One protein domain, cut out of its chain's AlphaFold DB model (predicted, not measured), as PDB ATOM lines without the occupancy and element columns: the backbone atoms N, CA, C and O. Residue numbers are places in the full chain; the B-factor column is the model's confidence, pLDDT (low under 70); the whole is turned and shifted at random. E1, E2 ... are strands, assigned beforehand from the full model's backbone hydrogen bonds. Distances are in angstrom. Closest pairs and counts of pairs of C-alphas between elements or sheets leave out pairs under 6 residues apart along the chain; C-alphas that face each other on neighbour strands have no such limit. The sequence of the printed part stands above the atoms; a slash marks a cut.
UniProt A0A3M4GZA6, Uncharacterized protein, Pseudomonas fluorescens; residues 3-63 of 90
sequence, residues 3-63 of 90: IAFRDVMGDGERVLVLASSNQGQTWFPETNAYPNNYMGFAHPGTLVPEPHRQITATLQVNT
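Overview. This is residues 3 to 63 of the 90 residues of an uncharacterized protein of Pseudomonas fluorescens (UniProt A0A3M4GZA6). Two antiparallel ribbons of two strands each, E1 with E4 and E2 with E3, make a V that is closed where E1 passes through a turn into E2; the long link of residues 21 to 37 folds back across the open end, and its residues 32 to 33 pair with residues 3 to 4 of E1. A second long link, residues 43 to 54, leads from the end of E3 round to the start of E4 near the closed end. The printed part has 61 residues with four named strands in the order E1, E2, E3, E4, in two sheets, E1 - E4 and E2 - E3, both antiparallel, and no named helix. The class is all strand, though under half of the residues, 26 of 61, are in named strands. The whole is compact, with a radius of gyration of the C-alphas of 11.0 A and spans of 28 by 28 by 18 A.

Along the chain. Find C-alpha 3 at (23.622, 2.285, -38.687); there E1 begins, residues 3 to 10, 18.2 A long, and it bends by 76 degrees at residue 7. After a tight link, look for C-alpha 16 at (32.663, -3.809, -49.910), where E2 begins, residues 16 to 20, 13.2 A long. E3 follows as residues 38 to 42, 13.3 A long. E4, residues 55 to 62, runs 20.9 A and ends at C-alpha 62, (24.553, 7.133, -34.802).

Arrangement. Set E1 beside E4: they are antiparallel neighbours at 166 degrees, C-alphas 8 and 57 face each other at 4.4 A, and N 4 and O 60 are 2.8 A apart, within hydrogen-bond range, as are N 56 and O 9 at 2.9 A. Residues 9 to 10 of E1 also pair with residues 13 to 14, antiparallel. E1 and E2 have 3 pairs of C-alphas within 8 A, the closest those of Phe 5 and Val 17 at 7.5 A. E2 and E3 form a hairpin, antiparallel at 149 degrees; C-alphas 19 and 39 face each other at 4.6 A, and N 16 and O 42 are within hydrogen-bond range at 2.7 A. Residues 18 to 19 of E2 also pair with residues 28 to 29, antiparallel. E4 is apart from E2 and from E3.

Size, cuts and confidence. The two C-alphas farthest apart are those of Gly 45 and Thr 63, at 31.7 A, while the first and last printed C-alphas, of Ile 3 and Thr 63, are 8.7 A apart. The printed part has no cut. The links E2 to E3, 17 residues, and E3 to E4, 12 residues, are long. The mean pLDDT of the printed part is 94.0, and in this model one printed residue, Thr 63, is under 70.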
ATOM      1  N   ILE A   3      22.648   3.289 -39.138       87.75
ATOM      2  CA  ILE A   3      23.622   2.285 -38.687       87.75
ATOM      3  C   ILE A   3      24.771   2.291 -39.678       87.75
ATOM      4  O   ILE A   3      24.537   2.163 -40.873       87.75
ATOM      5  N   ALA A   4      26.001   2.399 -39.199       91.81
ATOM      6  CA  ALA A   4      27.175   2.268 -40.038       91.81
ATOM      7  C   ALA A   4      27.830   0.896 -39.845       91.81
ATOM      8  O   ALA A   4      28.096   0.485 -38.715       91.81
ATOM      9  N   PHE A   5      28.125   0.220 -40.952       94.69
ATOM     10  CA  PHE A   5      28.957  -0.976 -40.972       94.69
ATOM     11  C   PHE A   5      30.436  -0.571 -41.006       94.69
ATOM     12  O   PHE A   5      30.857   0.284 -41.799       94.69
ATOM     13  N   ARG A   6      31.230  -1.170 -40.120       95.56
ATOM     14  CA  ARG A   6      32.680  -0.970 -39.998       95.56
ATOM     15  C   ARG A   6      33.381  -2.321 -39.949       95.56
ATOM     16  O   ARG A   6      32.785  -3.304 -39.515       95.56
ATOM     17  N   ASP A   7      34.631  -2.346 -40.410       96.25
ATOM     18  CA  ASP A   7      35.508  -3.526 -40.367       96.25
ATOM     19  C   ASP A   7      34.837  -4.802 -40.903       96.25
ATOM     20  O   ASP A   7      34.895  -5.865 -40.290       96.25
ATOM     21  N   VAL A   8      34.138  -4.670 -42.035       96.69
ATOM     22  CA  VAL A   8      33.297  -5.739 -42.575       96.69
ATOM     23  C   VAL A   8      34.147  -6.816 -43.238       96.69
ATOM     24  O   VAL A   8      34.935  -6.537 -44.146       96.69
ATOM     25  N   MET A   9      33.931  -8.051 -42.801       97.56
ATOM     26  CA  MET A   9      34.545  -9.255 -43.336       97.56
ATOM     27  C   MET A   9      33.455 -10.211 -43.831       97.56
ATOM     28  O   MET A   9      32.499 -10.476 -43.101       97.56
ATOM     29  N   GLY A  10      33.614 -10.740 -45.041       96.25
ATOM     30  CA  GLY A  10      32.814 -11.823 -45.605       96.25
ATOM     31  C   GLY A  10      33.685 -13.054 -45.812       96.25
ATOM     32  O   GLY A  10      34.731 -12.967 -46.443       96.25
ATOM     33  N   ASP A  11      33.300 -14.181 -45.215       95.88
ATOM     34  CA  ASP A  11      34.007 -15.469 -45.322       95.88
ATOM     35  C   ASP A  11      35.514 -15.415 -44.989       95.88
ATOM     36  O   ASP A  11      36.308 -16.221 -45.466       95.88
ATOM     37  N   GLY A  12      35.909 -14.480 -44.118       96.25
ATOM     38  CA  GLY A  12      37.300 -14.273 -43.702       96.25
ATOM     39  C   GLY A  12      38.071 -13.228 -44.514       96.25
ATOM     40  O   GLY A  12      39.203 -12.910 -44.152       96.25
ATOM     41  N   GLU A  13      37.462 -12.630 -45.540       96.44
ATOM     42  CA  GLU A  13      38.070 -11.606 -46.396       96.44
ATOM     43  C   GLU A  13      37.366 -10.249 -46.276       96.44
ATOM     44  O   GLU A  13      36.206 -10.161 -45.881       96.44
ATOM     45  N   ARG A  14      38.068  -9.155 -46.598       96.06
ATOM     46  CA  ARG A  14      37.460  -7.815 -46.609       96.06
ATOM     47  C   ARG A  14      36.478  -7.692 -47.766       96.06
ATOM     48  O   ARG A  14      36.847  -7.931 -48.913       96.06
ATOM     49  N   VAL A  15      35.280  -7.197 -47.468       97.44
ATOM     50  CA  VAL A  15      34.223  -6.962 -48.460       97.44
ATOM     51  C   VAL A  15      33.827  -5.489 -48.519       97.44
ATOM     52  O   VAL A  15      33.994  -4.722 -47.568       97.44
ATOM     53  N   LEU A  16      33.299  -5.089 -49.667       97.38
ATOM     54  CA  LEU A  16      32.663  -3.809 -49.910       97.38
ATOM     55  C   LEU A  16      31.222  -3.847 -49.397       97.38
ATOM     56  O   LEU A  16      30.491  -4.801 -49.656       97.38
ATOM     57  N   VAL A  17      30.805  -2.786 -48.707       97.31
ATOM     58  CA  VAL A  17      29.402  -2.587 -48.324       97.31
ATOM     59  C   VAL A  17      28.702  -1.808 -49.426       97.31
ATOM     60  O   VAL A  17      29.166  -0.742 -49.844       97.31
ATOM     61  N   LEU A  18      27.592  -2.356 -49.895       97.88
ATOM     62  CA  LEU A  18      26.767  -1.796 -50.949       97.88
ATOM     63  C   LEU A  18      25.387  -1.454 -50.398       97.88
ATOM     64  O   LEU A  18      24.866  -2.156 -49.530       97.88
ATOM     65  N   ALA A  19      24.764  -0.427 -50.965       97.25
ATOM     66  CA  ALA A  19      23.359  -0.126 -50.754       97.25
ATOM     67  C   ALA A  19      22.587  -0.105 -52.072       97.25
ATOM     68  O   ALA A  19      23.132   0.183 -53.139       97.25
ATOM     69  N   SER A  20      21.288  -0.368 -51.973       97.31
ATOM     70  CA  SER A  20      20.325  -0.150 -53.044       97.31
ATOM     71  C   SER A  20      19.108   0.595 -52.509       97.31
ATOM     72  O   SER A  20      18.461   0.155 -51.559       97.31
ATOM     73  N   SER A  21      18.778   1.715 -53.149       96.62
ATOM     74  CA  SER A  21      17.582   2.524 -52.875       96.62
ATOM     75  C   SER A  21      16.416   2.205 -53.820       96.62
ATOM     76  O   SER A  21      15.355   2.819 -53.736       96.62
ATOM     77  N   ASN A  22      16.598   1.242 -54.731       96.31
ATOM     78  CA  ASN A  22      15.620   0.843 -55.744       96.31
ATOM     79  C   ASN A  22      15.380  -0.673 -55.746       96.31
ATOM     80  O   ASN A  22      15.308  -1.307 -56.796       96.31
ATOM     81  N   GLN A  23      15.236  -1.250 -54.547       93.75
ATOM     82  CA  GLN A  23      14.844  -2.651 -54.338       93.75
ATOM     83  C   GLN A  23      15.791  -3.670 -55.003       93.75
ATOM     84  O   GLN A  23      15.364  -4.739 -55.432       93.75
ATOM     85  N   GLY A  24      17.085  -3.348 -55.090       94.81
ATOM     86  CA  GLY A  24      18.121  -4.230 -55.629       94.81
ATOM     87  C   GLY A  24      18.362  -4.117 -57.137       94.81
ATOM     88  O   GLY A  24      19.165  -4.888 -57.657       94.81
ATOM     89  N   GLN A  25      17.717  -3.176 -57.841       96.62
ATOM     90  CA  GLN A  25      17.940  -2.978 -59.284       96.62
ATOM     91  C   GLN A  25      19.339  -2.430 -59.589       96.62
ATOM     92  O   GLN A  25      19.982  -2.862 -60.543       96.62
ATOM     93  N   THR A  26      19.820  -1.485 -58.780       97.25
ATOM     94  CA  THR A  26      21.186  -0.953 -58.860       97.25
ATOM     95  C   THR A  26      21.797  -0.829 -57.475       97.25
ATOM     96  O   THR A  26      21.086  -0.601 -56.493       97.25
ATOM     97  N   TRP A  27      23.120  -0.905 -57.424       98.19
ATOM     98  CA  TRP A  27      23.893  -0.939 -56.191       98.19
ATOM     99  C   TRP A  27      25.038   0.066 -56.248       98.19
ATOM    100  O   TRP A  27      25.616   0.302 -57.311       98.19
ATOM    101  N   PHE A  28      25.359   0.661 -55.107       97.75
ATOM    102  CA  PHE A  28      26.443   1.630 -54.972       97.75
ATOM    103  C   PHE A  28      27.154   1.468 -53.623       97.75
ATOM    104  O   PHE A  28      26.526   1.010 -52.669       97.75
ATOM    105  N   PRO A  29      28.445   1.838 -53.512       97.31
ATOM    106  CA  PRO A  29      29.159   1.800 -52.242       97.31
ATOM    107  C   PRO A  29      28.517   2.734 -51.218       97.31
ATOM    108  O   PRO A  29      28.416   3.939 -51.444       97.31
ATOM    109  N   GLU A  30      28.109   2.184 -50.083       96.44
ATOM    110  CA  GLU A  30      27.559   2.941 -48.963       96.44
ATOM    111  C   GLU A  30      27.699   2.094 -47.701       96.44
ATOM    112  O   GLU A  30      27.261   0.949 -47.644       96.44
ATOM    113  N   THR A  31      28.324   2.666 -46.675       95.31
ATOM    114  CA  THR A  31      28.563   1.958 -45.407       95.31
ATOM    115  C   THR A  31      27.464   2.207 -44.384       95.31
ATOM    116  O   THR A  31      27.406   1.508 -43.375       95.31
ATOM    117  N   ASN A  32      26.597   3.190 -44.622       92.81
ATOM    118  CA  ASN A  32      25.486   3.540 -43.756       92.81
ATOM    119  C   ASN A  32      24.185   2.910 -44.265       92.81
ATOM    120  O   ASN A  32      23.719   3.192 -45.367       92.81
ATOM    121  N   ALA A  33      23.547   2.104 -43.425       90.25
ATOM    122  CA  ALA A  33      22.174   1.687 -43.627       90.25
ATOM    123  C   ALA A  33      21.213   2.823 -43.273       90.25
ATOM    124  O   ALA A  33      21.192   3.329 -42.143       90.25
ATOM    125  N   TYR A  34      20.376   3.161 -44.250       88.31
ATOM    126  CA  TYR A  34      19.240   4.058 -44.101       88.31
ATOM    127  C   TYR A  34      17.932   3.264 -44.190       88.31
ATOM    128  O   TYR A  34      17.900   2.216 -44.845       88.31
ATOM    129  N   PRO A  35      16.844   3.750 -43.570       85.81
ATOM    130  CA  PRO A  35      15.536   3.118 -43.698       85.81
ATOM    131  C   PRO A  35      15.149   2.891 -45.164       85.81
ATOM    132  O   PRO A  35      15.348   3.768 -46.000       85.81
ATOM    133  N   ASN A  36      14.553   1.731 -45.447       88.44
ATOM    134  CA  ASN A  36      14.075   1.305 -46.772       88.44
ATOM    135  C   ASN A  36      15.154   1.047 -47.840       88.44
ATOM    136  O   ASN A  36      14.799   0.721 -48.974       88.44
ATOM    137  N   ASN A  37      16.442   1.124 -47.495       92.38
ATOM    138  CA  ASN A  37      17.515   0.684 -48.383       92.38
ATOM    139  C   ASN A  37      17.862  -0.784 -48.127       92.38
ATOM    140  O   ASN A  37      17.864  -1.251 -46.986       92.38
ATOM    141  N   TYR A  38      18.199  -1.511 -49.190       95.00
ATOM    142  CA  TYR A  38      18.822  -2.826 -49.062       95.00
ATOM    143  C   TYR A  38      20.319  -2.659 -48.878       95.00
ATOM    144  O   TYR A  38      20.924  -1.818 -49.537       95.00
ATOM    145  N   MET A  39      20.895  -3.488 -48.012       95.81
ATOM    146  CA  MET A  39      22.337  -3.585 -47.825       95.81
ATOM    147  C   MET A  39      22.832  -4.887 -48.448       95.81
ATOM    148  O   MET A  39      22.150  -5.909 -48.384       95.81
ATOM    149  N   GLY A  40      24.008  -4.836 -49.060       96.00
ATOM    150  CA  GLY A  40      24.657  -5.967 -49.710       96.00
ATOM    151  C   GLY A  40      26.158  -5.941 -49.466       96.00
ATOM    152  O   GLY A  40      26.720  -4.916 -49.077       96.00
ATOM    153  N   PHE A  41      26.798  -7.078 -49.700       96.94
ATOM    154  CA  PHE A  41      28.234  -7.253 -49.525       96.94
ATOM    155  C   PHE A  41      28.804  -7.884 -50.788       96.94
ATOM    156  O   PHE A  41      28.134  -8.710 -51.406       96.94
ATOM    157  N   ALA A  42      29.989  -7.453 -51.198       97.44
ATOM    158  CA  ALA A  42      30.662  -7.993 -52.374       97.44
ATOM    159  C   ALA A  42      32.177  -7.869 -52.231       97.44
ATOM    160  O   ALA A  42      32.665  -7.006 -51.498       97.44
ATOM    161  N   HIS A  43      32.946  -8.666 -52.960       95.50
ATOM    162  CA  HIS A  43      34.388  -8.468 -53.028       95.50
ATOM    163  C   HIS A  43      34.724  -7.147 -53.747       95.50
ATOM    164  O   HIS A  43      33.984  -6.689 -54.628       95.50
ATOM    165  N   PRO A  44      35.850  -6.494 -53.404       94.00
ATOM    166  CA  PRO A  44      36.302  -5.305 -54.116       94.00
ATOM    167  C   PRO A  44      36.452  -5.561 -55.623       94.00
ATOM    168  O   PRO A  44      37.056  -6.544 -56.040       94.00
ATOM    169  N   GLY A  45      35.941  -4.640 -56.445       93.31
ATOM    170  CA  GLY A  45      36.000  -4.733 -57.911       93.31
ATOM    171  C   GLY A  45      34.663  -5.055 -58.581       93.31
ATOM    172  O   GLY A  45      34.552  -4.911 -59.796       93.31
ATOM    173  N   THR A  46      33.633  -5.402 -57.806       95.19
ATOM    174  CA  THR A  46      32.250  -5.539 -58.282       95.19
ATOM    175  C   THR A  46      31.294  -4.673 -57.455       95.19
ATOM    176  O   THR A  46      31.562  -4.344 -56.300       95.19
ATOM    177  N   LEU A  47      30.175  -4.276 -58.065       96.69
ATOM    178  CA  LEU A  47      29.043  -3.627 -57.394       96.69
ATOM    179  C   LEU A  47      27.817  -4.547 -57.340       96.69
ATOM    180  O   LEU A  47      26.719  -4.094 -57.053       96.69
ATOM    181  N   VAL A  48      27.974  -5.829 -57.646       95.50
ATOM    182  CA  VAL A  48      26.898  -6.817 -57.542       95.50
ATOM    183  C   VAL A  48      27.076  -7.555 -56.219       95.50
ATOM    184  O   VAL A  48      28.151  -8.118 -56.027       95.50
ATOM    185  N   PRO A  49      26.079  -7.562 -55.311       96.12
ATOM    186  CA  PRO A  49      26.169  -8.329 -54.077       96.12
ATOM    187  C   PRO A  49      26.377  -9.818 -54.335       96.12
ATOM    188  O   PRO A  49      25.778 -10.394 -55.245       96.12
ATOM    189  N   GLU A  50      27.182 -10.435 -53.485       95.12
ATOM    190  CA  GLU A  50      27.557 -11.839 -53.567       95.12
ATOM    191  C   GLU A  50      27.060 -12.598 -52.327       95.12
ATOM    192  O   GLU A  50      26.921 -12.018 -51.244       95.12
ATOM    193  N   PRO A  51      26.753 -13.899 -52.458       92.62
ATOM    194  CA  PRO A  51      26.417 -14.720 -51.307       92.62
ATOM    195  C   PRO A  51      27.659 -14.949 -50.437       92.62
ATOM    196  O   PRO A  51      28.694 -15.390 -50.930       92.62
ATOM    197  N   HIS A  52      27.514 -14.727 -49.131       92.88
ATOM    198  CA  HIS A  52      28.532 -15.024 -48.123       92.88
ATOM    199  C   HIS A  52      27.967 -15.975 -47.071       92.88
ATOM    200  O   HIS A  52      26.816 -15.827 -46.654       92.88
ATOM    201  N   ARG A  53      28.769 -16.942 -46.611       93.06
ATOM    202  CA  ARG A  53      28.347 -17.874 -45.547       93.06
ATOM    203  C   ARG A  53      28.406 -17.221 -44.174       93.06
ATOM    204  O   ARG A  53      27.588 -17.533 -43.313       93.06
ATOM    205  N   GLN A  54      29.371 -16.331 -43.968       94.19
ATOM    206  CA  GLN A  54      29.519 -15.571 -42.736       94.19
ATOM    207  C   GLN A  54      29.873 -14.118 -43.040       94.19
ATOM    208  O   GLN A  54      30.858 -13.843 -43.719       94.19
ATOM    209  N   ILE A  55      29.115 -13.192 -42.451       94.44
ATOM    210  CA  ILE A  55      29.464 -11.771 -42.379       94.44
ATOM    211  C   ILE A  55      29.817 -11.431 -40.932       94.44
ATOM    212  O   ILE A  55      29.092 -11.784 -40.002       94.44
ATOM    213  N   THR A  56      30.933 -10.742 -40.725       96.44
ATOM    214  CA  THR A  56      31.334 -10.176 -39.430       96.44
ATOM    215  C   THR A  56      31.562  -8.682 -39.608       96.44
ATOM    216  O   THR A  56      32.274  -8.278 -40.520       96.44
ATOM    217  N   ALA A  57      30.940  -7.855 -38.769       95.12
ATOM    218  CA  ALA A  57      31.044  -6.403 -38.854       95.12
ATOM    219  C   ALA A  57      30.870  -5.756 -37.480       95.12
ATOM    220  O   ALA A  57      30.117  -6.251 -36.637       95.12
ATOM    221  N   THR A  58      31.493  -4.597 -37.299       95.69
ATOM    222  CA  THR A  58      31.179  -3.685 -36.198       95.69
ATOM    223  C   THR A  58      30.017  -2.790 -36.622       95.69
ATOM    224  O   THR A  58      30.095  -2.103 -37.643       95.69
ATOM    225  N   LEU A  59      28.936  -2.779 -35.837       91.56
ATOM    226  CA  LEU A  59      27.793  -1.889 -36.052       91.56
ATOM    227  C   LEU A  59      27.929  -0.643 -35.177       91.56
ATOM    228  O   LEU A  59      27.913  -0.729 -33.951       91.56
ATOM    229  N   GLN A  60      28.025   0.522 -35.812       90.56
ATOM    230  CA  GLN A  60      28.014   1.811 -35.129       90.56
ATOM    231  C   GLN A  60      26.647   2.476 -35.306       90.56
ATOM    232  O   GLN A  60      26.256   2.831 -36.418       90.56
ATOM    233  N   VAL A  61      25.927   2.680 -34.203       83.75
ATOM    234  CA  VAL A  61      24.626   3.359 -34.208       83.75
ATOM    235  C   VAL A  61      24.831   4.847 -33.947       83.75
ATOM    236  O   VAL A  61      25.273   5.238 -32.870       83.75
ATOM    237  N   ASN A  62      24.489   5.679 -34.932       75.69
ATOM    238  CA  ASN A  62      24.553   7.133 -34.802       75.69
ATOM    239  C   ASN A  62      23.129   7.698 -34.683       75.69
ATOM    240  O   ASN A  62      22.391   7.831 -35.671       75.69
ATOM    241  N   THR A  63      22.735   8.027 -33.453       68.69
ATOM    242  CA  THR A  63      21.471   8.707 -33.148       68.69
ATOM    243  C   THR A  63      21.647  10.217 -33.254       68.69
ATOM    244  O   THR A  63      22.635  10.771 -32.779       68.69
TER     245      THR A  63